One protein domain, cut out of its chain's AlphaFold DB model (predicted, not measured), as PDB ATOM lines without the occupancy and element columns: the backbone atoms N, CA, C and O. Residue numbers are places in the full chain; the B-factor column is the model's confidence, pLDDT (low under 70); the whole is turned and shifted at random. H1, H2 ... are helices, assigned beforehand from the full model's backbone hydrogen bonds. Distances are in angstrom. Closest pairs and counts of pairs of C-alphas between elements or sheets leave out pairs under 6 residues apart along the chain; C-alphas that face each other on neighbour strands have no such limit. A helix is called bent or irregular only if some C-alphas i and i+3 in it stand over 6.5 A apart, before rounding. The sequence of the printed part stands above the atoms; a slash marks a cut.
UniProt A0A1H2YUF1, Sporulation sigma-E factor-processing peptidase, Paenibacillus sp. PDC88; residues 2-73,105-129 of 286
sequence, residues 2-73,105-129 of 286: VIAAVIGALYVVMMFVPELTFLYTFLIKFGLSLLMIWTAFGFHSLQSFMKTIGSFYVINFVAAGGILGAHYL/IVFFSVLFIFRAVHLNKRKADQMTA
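Overview. This is residues 2 to 73 and 105 to 129 of the 286 residues of the protein "Sporulation sigma-E factor-processing peptidase" of Paenibacillus sp. PDC88 (UniProt A0A1H2YUF1). Five helices make an open, loosely joined row of parts: the long helix H4 stands in the middle, a small group of H1, H2 and H3 lies to one side of it, and H5 runs off on its other side as an arm. In the small group H1 and H3 form a narrow V, meeting through residues 2 to 8 and 35 to 40, and the short H2 bridges the V's open end. The far part of H4, residues 62 to 73, and the far part of the arm with the last residue, residues 118 to 129, stick out free. The printed part has 97 residues with five named helices, H1 to H5 in order along the chain, and no named strand; the class is all helix. The whole is loose, with a radius of gyration of the C-alphas of 17.1 A, and the C-alphas span 58 by 39 by 22 A.

Arrangement. Begin with the longest helix, H4, residues 46 to 73, whose centre is nearest to the mean of the C-alphas, 6.3 A from it. Look next at H3, residues 26 to 41: it only just touches H4, with 3 pairs of C-alphas within 8 A, and residues 34 to 37 of H3 and 52 to 53 of H4 alone touch. The closest C-alphas there are those of Ile 37 and Ile 53, 7.1 A apart, and the two helices run opposite ways at a steep tilt of 64 degrees. From H3 go to H1, residues 2 to 16: residues 2 to 8 of H1 and 35 to 40 of H3 alone touch, and the closest C-alphas are those of Ala 4 and Met 36, 4.6 A apart. H1 and H3 run opposite ways at a shallow tilt of 24 degrees. Between them in the chain comes H2, residues 18 to 24, which is close to H1 but not clearly touching, its closest C-alphas being those of Met 14 and Leu 20, 6.6 A apart. H2 is also close to H3 but not clearly touching, with the C-alphas of Leu 23 and Lys 29 closest at 7.3 A, and their lines are about perpendicular, but only just, at 71 degrees. Now return to H4 and find H5, residues 105 to 128: the two are close but not clearly touching, with the C-alphas of Val 58 and Val 110 closest at 7.3 A. H4 and H5 run opposite ways at a steep tilt of 44 degrees. H5 is apart from H1, H2 and H3, and H4 is apart from H1 and H2. In H3, H4 and H5 every O i to N i+4 pair is within hydrogen-bond range, in H1 9 of 11 are, and in H2 0 of 3, beside 3 of 4 O i to N i+3 pairs.

Along the chain. Find C-alpha 46 at (271.644, 157.270, 283.342); from there H4 runs 40.2 A to C-alpha 73 at (292.153, 181.910, 259.089). H5 measures 34.3 A from C-alpha 105 to C-alpha 128, which you will find at (290.045, 144.390, 287.585). H1 starts at C-alpha 2, at (268.425, 157.215, 260.553), and is 22.7 A long; it is neither bent nor irregular, but only just, with C-alphas 13 and 16 6.1 A apart. H3 is 22.6 A long. H2, 10.8 A long, is irregular: C-alphas 19 and 22 are 7.7 A apart.

Size, cuts and confidence. The two C-alphas farthest apart are those of Glu 19 and Ala 129, at 58.8 A. Residues 74 to 104 are not printed, and C-alphas 73 and 105 stand 24.0 A apart across this cut. The links from H1 to H2, H2 to H3 and H3 to H4 are tight; that from H4 to H5 is the link across the cut. The mean pLDDT of the printed part is 80.9; look for values under 70 at residues 68 to 69, 72 and 118 to 129.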
ATOM      1  N   VAL A   2     269.138 156.553 261.677       93.69
ATOM      2  CA  VAL A   2     268.425 157.215 260.553       93.69
ATOM      3  C   VAL A   2     267.320 158.163 261.036       93.69
ATOM      4  O   VAL A   2     267.246 159.300 260.589       93.69
ATOM      5  N   ILE A   3     266.524 157.737 262.021       93.75
ATOM      6  CA  ILE A   3     265.459 158.559 262.619       93.75
ATOM      7  C   ILE A   3     266.020 159.856 263.223       93.75
ATOM      8  O   ILE A   3     265.501 160.933 262.953       93.75
ATOM      9  N   ALA A   4     267.115 159.772 263.981       92.19
ATOM     10  CA  ALA A   4     267.765 160.944 264.563       92.19
ATOM     11  C   ALA A   4     268.284 161.915 263.486       92.19
ATOM     12  O   ALA A   4     268.144 163.125 263.639       92.19
ATOM     13  N   ALA A   5     268.828 161.393 262.381       92.94
ATOM     14  CA  ALA A   5     269.278 162.211 261.255       92.94
ATOM     15  C   ALA A   5     268.114 162.934 260.562       92.94
ATOM     16  O   ALA A   5     268.231 164.117 260.256       92.94
ATOM     17  N   VAL A   6     266.975 162.257 260.370       95.81
ATOM     18  CA  VAL A   6     265.756 162.872 259.817       95.81
ATOM     19  C   VAL A   6     265.230 163.971 260.740       95.81
ATOM     20  O   VAL A   6     264.924 165.058 260.261       95.81
ATOM     21  N   ILE A   7     265.182 163.727 262.056       93.50
ATOM     22  CA  ILE A   7     264.783 164.738 263.051       93.50
ATOM     23  C   ILE A   7     265.699 165.966 262.963       93.50
ATOM     24  O   ILE A   7     265.209 167.092 262.896       93.50
ATOM     25  N   GLY A   8     267.017 165.754 262.923       91.75
ATOM     26  CA  GLY A   8     267.993 166.838 262.815       91.75
ATOM     27  C   GLY A   8     267.864 167.628 261.512       91.75
ATOM     28  O   GLY A   8     267.826 168.856 261.541       91.75
ATOM     29  N   ALA A   9     267.737 166.945 260.373       93.06
ATOM     30  CA  ALA A   9     267.570 167.587 259.071       93.06
ATOM     31  C   ALA A   9     266.267 168.396 258.992       93.06
ATOM     32  O   ALA A   9     266.282 169.542 258.545       93.06
ATOM     33  N   LEU A  10     265.156 167.835 259.479       93.06
ATOM     34  CA  LEU A  10     263.870 168.527 259.526       93.06
ATOM     35  C   LEU A  10     263.956 169.786 260.396       93.06
ATOM     36  O   LEU A  10     263.478 170.843 259.989       93.06
ATOM     37  N   TYR A  11     264.614 169.689 261.557       92.44
ATOM     38  CA  TYR A  11     264.817 170.830 262.443       92.44
ATOM     39  C   TYR A  11     265.573 171.968 261.749       92.44
ATOM     40  O   TYR A  11     265.162 173.114 261.869       92.44
ATOM     41  N   VAL A  12     266.613 171.671 260.962       90.06
ATOM     42  CA  VAL A  12     267.344 172.698 260.195       90.06
ATOM     43  C   VAL A  12     266.456 173.353 259.134       90.06
ATOM     44  O   VAL A  12     266.471 174.573 258.992       90.06
ATOM     45  N   VAL A  13     265.645 172.579 258.405       91.44
ATOM     46  CA  VAL A  13     264.742 173.124 257.370       91.44
ATOM     47  C   VAL A  13     263.693 174.065 257.969       91.44
ATOM     48  O   VAL A  13     263.345 175.071 257.352       91.44
ATOM     49  N   MET A  14     263.235 173.806 259.197       88.88
ATOM     50  CA  MET A  14     262.290 174.683 259.902       88.88
ATOM     51  C   MET A  14     262.836 176.103 260.133       88.88
ATOM     52  O   MET A  14     262.067 176.991 260.484       88.88
ATOM     53  N   MET A  15     264.138 176.349 259.936       86.81
ATOM     54  CA  MET A  15     264.762 177.671 260.107       86.81
ATOM     55  C   MET A  15     264.250 178.675 259.076       86.81
ATOM     56  O   MET A  15     264.217 179.873 259.342       86.81
ATOM     57  N   PHE A  16     263.815 178.181 257.918       88.88
ATOM     58  CA  PHE A  16     263.299 179.000 256.827       88.88
ATOM     59  C   PHE A  16     261.823 179.387 256.999       88.88
ATOM     60  O   PHE A  16     261.290 180.104 256.156       88.88
ATOM     61  N   VAL A  17     261.160 178.939 258.073       92.19
ATOM     62  CA  VAL A  17     259.752 179.244 258.362       92.19
ATOM     63  C   VAL A  17     259.678 180.234 259.536       92.19
ATOM     64  O   VAL A  17     259.885 179.830 260.682       92.19
ATOM     65  N   PRO A  18     259.366 181.526 259.301       85.12
ATOM     66  CA  PRO A  18     259.395 182.564 260.344       85.12
ATOM     67  C   PRO A  18     258.473 182.288 261.542       85.12
ATOM     68  O   PRO A  18     258.800 182.615 262.685       85.12
ATOM     69  N   GLU A  19     257.340 181.631 261.297       92.19
ATOM     70  CA  GLU A  19     256.351 181.247 262.314       92.19
ATOM     71  C   GLU A  19     256.903 180.214 263.317       92.19
ATOM     72  O   GLU A  19     256.404 180.100 264.436       92.19
ATOM     73  N   LEU A  20     257.968 179.490 262.954       90.50
ATOM     74  CA  LEU A  20     258.599 178.456 263.781       90.50
ATOM     75  C   LEU A  20     259.817 178.957 264.570       90.50
ATOM     76  O   LEU A  20     260.541 178.161 265.170       90.50
ATOM     77  N   THR A  21     260.043 180.269 264.629       86.69
ATOM     78  CA  THR A  21     261.170 180.876 265.365       86.69
ATOM     79  C   THR A  21     261.230 180.471 266.843       86.69
ATOM     80  O   THR A  21     262.322 180.337 267.397       86.69
ATOM     81  N   PHE A  22     260.089 180.171 267.476       88.69
ATOM     82  CA  PHE A  22     260.044 179.685 268.860       88.69
ATOM     83  C   PHE A  22     260.824 178.371 269.069       88.69
ATOM     84  O   PHE A  22     261.373 178.157 270.154       88.69
ATOM     85  N   LEU A  23     260.953 177.525 268.035       89.50
ATOM     86  CA  LEU A  23     261.704 176.263 268.084       89.50
ATOM     87  C   LEU A  23     263.216 176.463 268.287       89.50
ATOM     88  O   LEU A  23     263.933 175.507 268.584       89.50
ATOM     89  N   TYR A  24     263.719 177.693 268.152       86.94
ATOM     90  CA  TYR A  24     265.144 178.019 268.259       86.94
ATOM     91  C   TYR A  24     265.580 178.505 269.641       86.94
ATOM     92  O   TYR A  24     266.742 178.891 269.822       86.94
ATOM     93  N   THR A  25     264.686 178.440 270.628       88.00
ATOM     94  CA  THR A  25     265.030 178.667 272.034       88.00
ATOM     95  C   THR A  25     266.018 177.616 272.541       88.00
ATOM     96  O   THR A  25     266.061 176.477 272.068       88.00
ATOM     97  N   PHE A  26     266.822 177.993 273.538       83.50
ATOM     98  CA  PHE A  26     267.795 177.093 274.162       83.50
ATOM     99  C   PHE A  26     267.154 175.781 274.638       83.50
ATOM    100  O   PHE A  26     267.687 174.703 274.382       83.50
ATOM    101  N   LEU A  27     265.985 175.867 275.279       86.50
ATOM    102  CA  LEU A  27     265.317 174.710 275.868       86.50
ATOM    103  C   LEU A  27     264.858 173.701 274.806       86.50
ATOM    104  O   LEU A  27     265.035 172.499 274.993       86.50
ATOM    105  N   ILE A  28     264.327 174.179 273.677       90.94
ATOM    106  CA  ILE A  28     263.878 173.305 272.585       90.94
ATOM    107  C   ILE A  28     265.072 172.672 271.869       90.94
ATOM    108  O   ILE A  28     265.055 171.468 271.624       90.94
ATOM    109  N   LYS A  29     266.147 173.430 271.622       89.38
ATOM    110  CA  LYS A  29     267.411 172.888 271.086       89.38
ATOM    111  C   LYS A  29     267.967 171.780 271.973       89.38
ATOM    112  O   LYS A  29     268.326 170.707 271.484       89.38
ATOM    113  N   PHE A  30     268.005 172.029 273.281       89.31
ATOM    114  CA  PHE A  30     268.467 171.049 274.250       89.31
ATOM    115  C   PHE A  30     267.569 169.805 274.240       89.31
ATOM    116  O   PHE A  30     268.073 168.697 274.071       89.31
ATOM    117  N   GLY A  31     266.244 169.970 274.306       93.94
ATOM    118  CA  GLY A  31     265.288 168.859 274.237       93.94
ATOM    119  C   GLY A  31     265.410 168.028 272.954       93.94
ATOM    120  O   GLY A  31     265.451 166.799 273.015       93.94
ATOM    121  N   LEU A  32     265.560 168.679 271.799       93.62
ATOM    122  CA  LEU A  32     265.778 168.007 270.516       93.62
ATOM    123  C   LEU A  32     267.098 167.238 270.478       93.62
ATOM    124  O   LEU A  32     267.132 166.125 269.959       93.62
ATOM    125  N   SER A  33     268.170 167.774 271.069       93.44
ATOM    126  CA  SER A  33     269.435 167.037 271.188       93.44
ATOM    127  C   SER A  33     269.264 165.738 271.985       93.44
ATOM    128  O   SER A  33     269.752 164.690 271.564       93.44
ATOM    129  N   LEU A  34     268.503 165.776 273.087       94.31
ATOM    130  CA  LEU A  34     268.223 164.595 273.901       94.31
ATOM    131  C   LEU A  34     267.383 163.580 273.124       94.31
ATOM    132  O   LEU A  34     267.686 162.389 273.159       94.31
ATOM    133  N   LEU A  35     266.377 164.048 272.380       94.94
ATOM    134  CA  LEU A  35     265.542 163.203 271.526       94.94
ATOM    135  C   LEU A  35     266.364 162.526 270.419       94.94
ATOM    136  O   LEU A  35     266.219 161.325 270.184       94.94
ATOM    137  N   MET A  36     267.261 163.262 269.760       94.75
ATOM    138  CA  MET A  36     268.161 162.703 268.747       94.75
ATOM    139  C   MET A  36     269.094 161.646 269.344       94.75
ATOM    140  O   MET A  36     269.242 160.567 268.774       94.75
ATOM    141  N   ILE A  37     269.689 161.909 270.510       94.38
ATOM    142  CA  ILE A  37     270.578 160.950 271.181       94.38
ATOM    143  C   ILE A  37     269.803 159.696 271.593       94.38
ATOM    144  O   ILE A  37     270.254 158.578 271.337       94.38
ATOM    145  N   TRP A  38     268.618 159.868 272.176       94.31
ATOM    146  CA  TRP A  38     267.780 158.754 272.604       94.31
ATOM    147  C   TRP A  38     267.333 157.890 271.420       94.31
ATOM    148  O   TRP A  38     267.471 156.672 271.462       94.31
ATOM    149  N   THR A  39     266.882 158.495 270.323       94.31
ATOM    150  CA  THR A  39     266.478 157.754 269.113       94.31
ATOM    151  C   THR A  39     267.661 157.155 268.343       94.31
ATOM    152  O   THR A  39     267.494 156.207 267.571       94.31
ATOM    153  N   ALA A  40     268.876 157.681 268.521       92.88
ATOM    154  CA  ALA A  40     270.078 157.143 267.895       92.88
ATOM    155  C   ALA A  40     270.651 155.930 268.639       92.88
ATOM    156  O   ALA A  40     271.022 154.965 267.969       92.88
ATOM    157  N   PHE A  41     270.716 155.991 269.974       90.56
ATOM    158  CA  PHE A  41     271.478 155.053 270.811       90.56
ATOM    159  C   PHE A  41     270.639 154.308 271.862       90.56
ATOM    160  O   PHE A  41     271.135 153.376 272.491       90.56
ATOM    161  N   GLY A  42     269.377 154.691 272.058       89.19
ATOM    162  CA  GLY A  42     268.525 154.149 273.114       89.19
ATOM    163  C   GLY A  42     268.899 154.651 274.513       89.19
ATOM    164  O   GLY A  42     269.837 155.429 274.702       89.19
ATOM    165  N   PHE A  43     268.143 154.200 275.515       88.94
ATOM    166  CA  PHE A  43     268.429 154.448 276.928       88.94
ATOM    167  C   PHE A  43     268.767 153.121 277.613       88.94
ATOM    168  O   PHE A  43     267.928 152.230 277.668       88.94
ATOM    169  N   HIS A  44     269.997 152.989 278.114       80.62
ATOM    170  CA  HIS A  44     270.458 151.803 278.856       80.62
ATOM    171  C   HIS A  44     270.617 152.091 280.353       80.62
ATOM    172  O   HIS A  44     270.155 151.335 281.198       80.62
ATOM    173  N   SER A  45     271.285 153.194 280.695       86.62
ATOM    174  CA  SER A  45     271.463 153.659 282.071       86.62
ATOM    175  C   SER A  45     271.737 155.159 282.085       86.62
ATOM    176  O   SER A  45     272.270 155.706 281.114       86.62
ATOM    177  N   LEU A  46     271.430 155.826 283.203       79.75
ATOM    178  CA  LEU A  46     271.644 157.270 283.342       79.75
ATOM    179  C   LEU A  46     273.117 157.656 283.124       79.75
ATOM    180  O   LEU A  46     273.408 158.628 282.434       79.75
ATOM    181  N   GLN A  47     274.058 156.861 283.643       73.56
ATOM    182  CA  GLN A  47     275.488 157.119 283.465       73.56
ATOM    183  C   GLN A  47     275.927 157.003 282.002       73.56
ATOM    184  O   GLN A  47     276.697 157.838 281.529       73.56
ATOM    185  N   SER A  48     275.457 155.979 281.281       76.88
ATOM    186  CA  SER A  48     275.783 155.817 279.862       76.88
ATOM    187  C   SER A  48     275.185 156.950 279.034       76.88
ATOM    188  O   SER A  48     275.872 157.526 278.198       76.88
ATOM    189  N   PHE A  49     273.935 157.318 279.313       85.19
ATOM    190  CA  PHE A  49     273.235 158.378 278.594       85.19
ATOM    191  C   PHE A  49     273.909 159.745 278.788       85.19
ATOM    192  O   PHE A  49     274.166 160.449 277.814       85.19
ATOM    193  N   MET A  50     274.308 160.081 280.020       80.50
ATOM    194  CA  MET A  50     275.043 161.319 280.315       80.50
ATOM    195  C   MET A  50     276.419 161.368 279.639       80.50
ATOM    196  O   MET A  50     276.829 162.430 279.167       80.50
ATOM    197  N   LYS A  51     277.124 160.231 279.530       80.44
ATOM    198  CA  LYS A  51     278.380 160.149 278.765       80.44
ATOM    199  C   LYS A  51     278.146 160.451 277.285       80.44
ATOM    200  O   LYS A  51     278.883 161.250 276.717       80.44
ATOM    201  N   THR A  52     277.105 159.874 276.685       87.12
ATOM    202  CA  THR A  52     276.759 160.111 275.276       87.12
ATOM    203  C   THR A  52     276.361 161.565 275.017       87.12
ATOM    204  O   THR A  52     276.822 162.145 274.035       87.12
ATOM    205  N   ILE A  53     275.581 162.186 275.913       87.88
ATOM    206  CA  ILE A  53     275.267 163.626 275.858       87.88
ATOM    207  C   ILE A  53     276.549 164.460 275.892       87.88
ATOM    208  O   ILE A  53     276.741 165.328 275.041       87.88
ATOM    209  N   GLY A  54     277.449 164.170 276.834       83.94
ATOM    210  CA  GLY A  54     278.735 164.859 276.935       83.94
ATOM    211  C   GLY A  54     279.554 164.752 275.647       83.94
ATOM    212  O   GLY A  54     279.990 165.768 275.109       83.94
ATOM    213  N   SER A  55     279.711 163.541 275.104       84.44
ATOM    214  CA  SER A  55     280.434 163.313 273.846       84.44
ATOM    215  C   SER A  55     279.807 164.050 272.662       84.44
ATOM    216  O   SER A  55     280.536 164.656 271.878       84.44
ATOM    217  N   PHE A  56     278.476 164.046 272.544       88.81
ATOM    218  CA  PHE A  56     277.764 164.765 271.485       88.81
ATOM    219  C   PHE A  56     278.082 166.264 271.510       88.81
ATOM    220  O   PHE A  56     278.438 166.835 270.477       88.81
ATOM    221  N   TYR A  57     278.005 166.902 272.680       86.62
ATOM    222  CA  TYR A  57     278.295 168.330 272.792       86.62
ATOM    223  C   TYR A  57     279.769 168.647 272.547       86.62
ATOM    224  O   TYR A  57     280.053 169.601 271.830       86.62
ATOM    225  N   VAL A  58     280.702 167.834 273.051       83.50
ATOM    226  CA  VAL A  58     282.140 168.011 272.774       83.50
ATOM    227  C   VAL A  58     282.416 167.997 271.271       83.50
ATOM    228  O   VAL A  58     283.087 168.895 270.771       83.50
ATOM    229  N   ILE A  59     281.861 167.029 270.537       83.94
ATOM    230  CA  ILE A  59     282.035 166.939 269.079       83.94
ATOM    231  C   ILE A  59     281.450 168.173 268.382       83.94
ATOM    232  O   ILE A  59     282.110 168.749 267.520       83.94
ATOM    233  N   ASN A  60     280.251 168.619 268.776       85.31
ATOM    234  CA  ASN A  60     279.631 169.820 268.208       85.31
ATOM    235  C   ASN A  60     280.460 171.085 268.477       85.31
ATOM    236  O   ASN A  60     280.643 171.892 267.569       85.31
ATOM    237  N   PHE A  61     281.003 171.249 269.687       81.38
ATOM    238  CA  PHE A  61     281.872 172.381 270.018       81.38
ATOM    239  C   PHE A  61     283.179 172.358 269.226       81.38
ATOM    240  O   PHE A  61     283.594 173.399 268.723       81.38
ATOM    241  N   VAL A  62     283.807 171.190 269.070       79.00
ATOM    242  CA  VAL A  62     285.018 171.039 268.248       79.00
ATOM    243  C   VAL A  62     284.722 171.360 266.783       79.00
ATOM    244  O   VAL A  62     285.485 172.094 266.163       79.00
ATOM    245  N   ALA A  63     283.606 170.872 266.237       76.69
ATOM    246  CA  ALA A  63     283.205 171.155 264.860       76.69
ATOM    247  C   ALA A  63     282.911 172.648 264.643       76.69
ATOM    248  O   ALA A  63     283.456 173.250 263.720       76.69
ATOM    249  N   ALA A  64     282.112 173.266 265.516       75.56
ATOM    250  CA  ALA A  64     281.807 174.693 265.446       75.56
ATOM    251  C   ALA A  64     283.071 175.552 265.603       75.56
ATOM    252  O   ALA A  64     283.291 176.472 264.819       75.56
ATOM    253  N   GLY A  65     283.937 175.218 266.565       73.56
ATOM    254  CA  GLY A  65     285.224 175.883 266.758       73.56
ATOM    255  C   GLY A  65     286.160 175.716 265.560       73.56
ATOM    256  O   GLY A  65     286.815 176.675 265.168       73.56
ATOM    257  N   GLY A  66     286.179 174.538 264.933       71.31
ATOM    258  CA  GLY A  66     286.943 174.273 263.714       71.31
ATOM    259  C   GLY A  66     286.444 175.083 262.516       71.31
ATOM    260  O   GLY A  66     287.254 175.689 261.821       71.31
ATOM    261  N   ILE A  67     285.124 175.155 262.311       73.44
ATOM    262  CA  ILE A  67     284.505 175.968 261.250       73.44
ATOM    263  C   ILE A  67     284.818 177.452 261.464       73.44
ATOM    264  O   ILE A  67     285.267 178.117 260.535       73.44
ATOM    265  N   LEU A  68     284.631 177.964 262.685       68.62
ATOM    266  CA  LEU A  68     284.944 179.356 263.017       68.62
ATOM    267  C   LEU A  68     286.441 179.650 262.867       68.62
ATOM    268  O   LEU A  68     286.809 180.660 262.276       68.62
ATOM    269  N   GLY A  69     287.311 178.766 263.355       68.69
ATOM    270  CA  GLY A  69     288.761 178.915 263.237       68.69
ATOM    271  C   GLY A  69     289.230 178.926 261.783       68.69
ATOM    272  O   GLY A  69     290.017 179.790 261.403       68.69
ATOM    273  N   ALA A  70     288.703 178.024 260.953       70.69
ATOM    274  CA  ALA A  70     288.976 178.003 259.519       70.69
ATOM    275  C   ALA A  70     288.451 179.266 258.822       70.69
ATOM    276  O   ALA A  70     289.164 179.854 258.014       70.69
ATOM    277  N   HIS A  71     287.241 179.718 259.170       73.31
ATOM    278  CA  HIS A  71     286.667 180.957 258.649       73.31
ATOM    279  C   HIS A  71     287.565 182.165 258.952       73.31
ATOM    280  O   HIS A  71     287.891 182.923 258.045       73.31
ATOM    281  N   TYR A  72     288.031 182.314 260.195       69.56
ATOM    282  CA  TYR A  72     288.932 183.409 260.572       69.56
ATOM    283  C   TYR A  72     290.314 183.312 259.922       69.56
ATOM    284  O   TYR A  72     290.883 184.339 259.568       69.56
ATOM    285  N   LEU A  73     290.854 182.104 259.741       71.25
ATOM    286  CA  LEU A  73     292.153 181.910 259.089       71.25
ATOM    287  C   LEU A  73     292.124 182.316 257.607       71.25
ATOM    288  O   LEU A  73     293.131 182.775 257.073       71.25
ATOM    289  N   ILE A 105     284.961 178.540 280.369       73.50
ATOM    290  CA  ILE A 105     284.285 177.644 281.321       73.50
ATOM    291  C   ILE A 105     283.981 176.287 280.680       73.50
ATOM    292  O   ILE A 105     284.233 175.250 281.301       73.50
ATOM    293  N   VAL A 106     283.483 176.268 279.439       70.94
ATOM    294  CA  VAL A 106     283.186 175.024 278.715       70.94
ATOM    295  C   VAL A 106     284.466 174.233 278.453       70.94
ATOM    296  O   VAL A 106     284.504 173.038 278.735       70.94
ATOM    297  N   PHE A 107     285.538 174.883 277.994       73.31
ATOM    298  CA  PHE A 107     286.827 174.238 277.736       73.31
ATOM    299  C   PHE A 107     287.396 173.570 278.994       73.31
ATOM    300  O   PHE A 107     287.725 172.380 278.975       73.31
ATOM    301  N   PHE A 108     287.438 174.288 280.119       77.69
ATOM    302  CA  PHE A 108     287.920 173.728 281.384       77.69
ATOM    303  C   PHE A 108     286.992 172.644 281.941       77.69
ATOM    304  O   PHE A 108     287.479 171.654 282.485       77.69
ATOM    305  N   SER A 109     285.678 172.775 281.750       71.38
ATOM    306  CA  SER A 109     284.705 171.748 282.141       71.38
ATOM    307  C   SER A 109     284.893 170.460 281.335       71.38
ATOM    308  O   SER A 109     284.907 169.375 281.912       71.38
ATOM    309  N   VAL A 110     285.114 170.557 280.019       72.81
ATOM    310  CA  VAL A 110     285.416 169.404 279.154       72.81
ATOM    311  C   VAL A 110     286.738 168.754 279.554       72.81
ATOM    312  O   VAL A 110     286.786 167.533 279.692       72.81
ATOM    313  N   LEU A 111     287.791 169.535 279.814       75.75
ATOM    314  CA  LEU A 111     289.067 169.002 280.302       75.75
ATOM    315  C   LEU A 111     288.927 168.316 281.665       75.75
ATOM    316  O   LEU A 111     289.523 167.260 281.885       75.75
ATOM    317  N   PHE A 112     288.133 168.888 282.570       76.19
ATOM    318  CA  PHE A 112     287.866 168.312 283.884       76.19
ATOM    319  C   PHE A 112     287.098 166.995 283.769       76.19
ATOM    320  O   PHE A 112     287.513 165.999 284.358       76.19
ATOM    321  N   ILE A 113     286.038 166.950 282.956       72.62
ATOM    322  CA  ILE A 113     285.265 165.729 282.693       72.62
ATOM    323  C   ILE A 113     286.148 164.676 282.019       72.62
ATOM    324  O   ILE A 113     286.143 163.521 282.439       72.62
ATOM    325  N   PHE A 114     286.953 165.061 281.026       72.69
ATOM    326  CA  PHE A 114     287.888 164.155 280.365       72.69
ATOM    327  C   PHE A 114     288.893 163.573 281.363       72.69
ATOM    328  O   PHE A 114     289.052 162.354 281.427       72.69
ATOM    329  N   ARG A 115     289.504 164.409 282.216       75.12
ATOM    330  CA  ARG A 115     290.375 163.937 283.304       75.12
ATOM    331  C   ARG A 115     289.642 163.016 284.269       75.12
ATOM    332  O   ARG A 115     290.174 161.958 284.588       75.12
ATOM    333  N   ALA A 116     288.443 163.380 284.713       71.00
ATOM    334  CA  ALA A 116     287.655 162.585 285.649       71.00
ATOM    335  C   ALA A 116     287.319 161.205 285.067       71.00
ATOM    336  O   ALA A 116     287.512 160.192 285.736       71.00
ATOM    337  N   VAL A 117     286.903 161.142 283.800       71.69
ATOM    338  CA  VAL A 117     286.636 159.885 283.086       71.69
ATOM    339  C   VAL A 117     287.912 159.057 282.943       71.69
ATOM    340  O   VAL A 117     287.885 157.850 283.185       71.69
ATOM    341  N   HIS A 118     289.038 159.683 282.602       66.75
ATOM    342  CA  HIS A 118     290.297 158.968 282.408       66.75
ATOM    343  C   HIS A 118     290.876 158.427 283.724       66.75
ATOM    344  O   HIS A 118     291.402 157.312 283.747       66.75
ATOM    345  N   LEU A 119     290.735 159.180 284.820       63.31
ATOM    346  CA  LEU A 119     291.098 158.760 286.176       63.31
ATOM    347  C   LEU A 119     290.191 157.628 286.673       63.31
ATOM    348  O   LEU A 119     290.695 156.639 287.200       63.31
ATOM    349  N   ASN A 120     288.876 157.717 286.442       59.62
ATOM    350  CA  ASN A 120     287.951 156.639 286.797       59.62
ATOM    351  C   ASN A 120     288.219 155.361 286.002       59.62
ATOM    352  O   ASN A 120     288.122 154.275 286.566       59.62
ATOM    353  N   LYS A 121     288.591 155.477 284.721       56.69
ATOM    354  CA  LYS A 121     288.983 154.320 283.909       56.69
ATOM    355  C   LYS A 121     290.235 153.648 284.477       56.69
ATOM    356  O   LYS A 121     290.207 152.452 284.719       56.69
ATOM    357  N   ARG A 122     291.270 154.421 284.834       54.59
ATOM    358  CA  ARG A 122     292.479 153.884 285.491       54.59
ATOM    359  C   ARG A 122     292.174 153.188 286.819       54.59
ATOM    360  O   ARG A 122     292.757 152.150 287.099       54.59
ATOM    361  N   LYS A 123     291.251 153.727 287.620       52.66
ATOM    362  CA  LYS A 123     290.836 153.114 288.891       52.66
ATOM    363  C   LYS A 123     290.032 151.822 288.682       52.66
ATOM    364  O   LYS A 123     290.210 150.870 289.434       52.66
ATOM    365  N   ALA A 124     289.183 151.773 287.654       52.66
ATOM    366  CA  ALA A 124     288.442 150.569 287.275       52.66
ATOM    367  C   ALA A 124     289.366 149.467 286.719       52.66
ATOM    368  O   ALA A 124     289.212 148.302 287.090       52.66
ATOM    369  N   ASP A 125     290.363 149.844 285.913       55.59
ATOM    370  CA  ASP A 125     291.383 148.935 285.371       55.59
ATOM    371  C   ASP A 125     292.286 148.378 286.497       55.59
ATOM    372  O   ASP A 125     292.632 147.200 286.508       55.59
ATOM    373  N   GLN A 126     292.611 149.191 287.510       54.94
ATOM    374  CA  GLN A 126     293.367 148.741 288.690       54.94
ATOM    375  C   GLN A 126     292.588 147.752 289.566       54.94
ATOM    376  O   GLN A 126     293.193 146.851 290.136       54.94
ATOM    377  N   MET A 127     291.263 147.893 289.683       53.50
ATOM    378  CA  MET A 127     290.448 146.948 290.456       53.50
ATOM    379  C   MET A 127     290.250 145.618 289.723       53.50
ATOM    380  O   MET A 127     290.241 144.582 290.374       53.50
ATOM    381  N   THR A 128     290.130 145.625 288.391       58.81
ATOM    382  CA  THR A 128     290.045 144.390 287.585       58.81
ATOM    383  C   THR A 128     291.365 143.628 287.530       58.81
ATOM    384  O   THR A 128     291.341 142.408 287.401       58.81
ATOM    385  N   ALA A 129     292.502 144.304 287.725       67.62
ATOM    386  CA  ALA A 129     293.821 143.678 287.705       67.62
ATOM    387  C   ALA A 129     294.017 142.568 288.754       67.62
ATOM    388  O   ALA A 129     294.881 141.719 288.556       67.62
TER     389      ALA A 129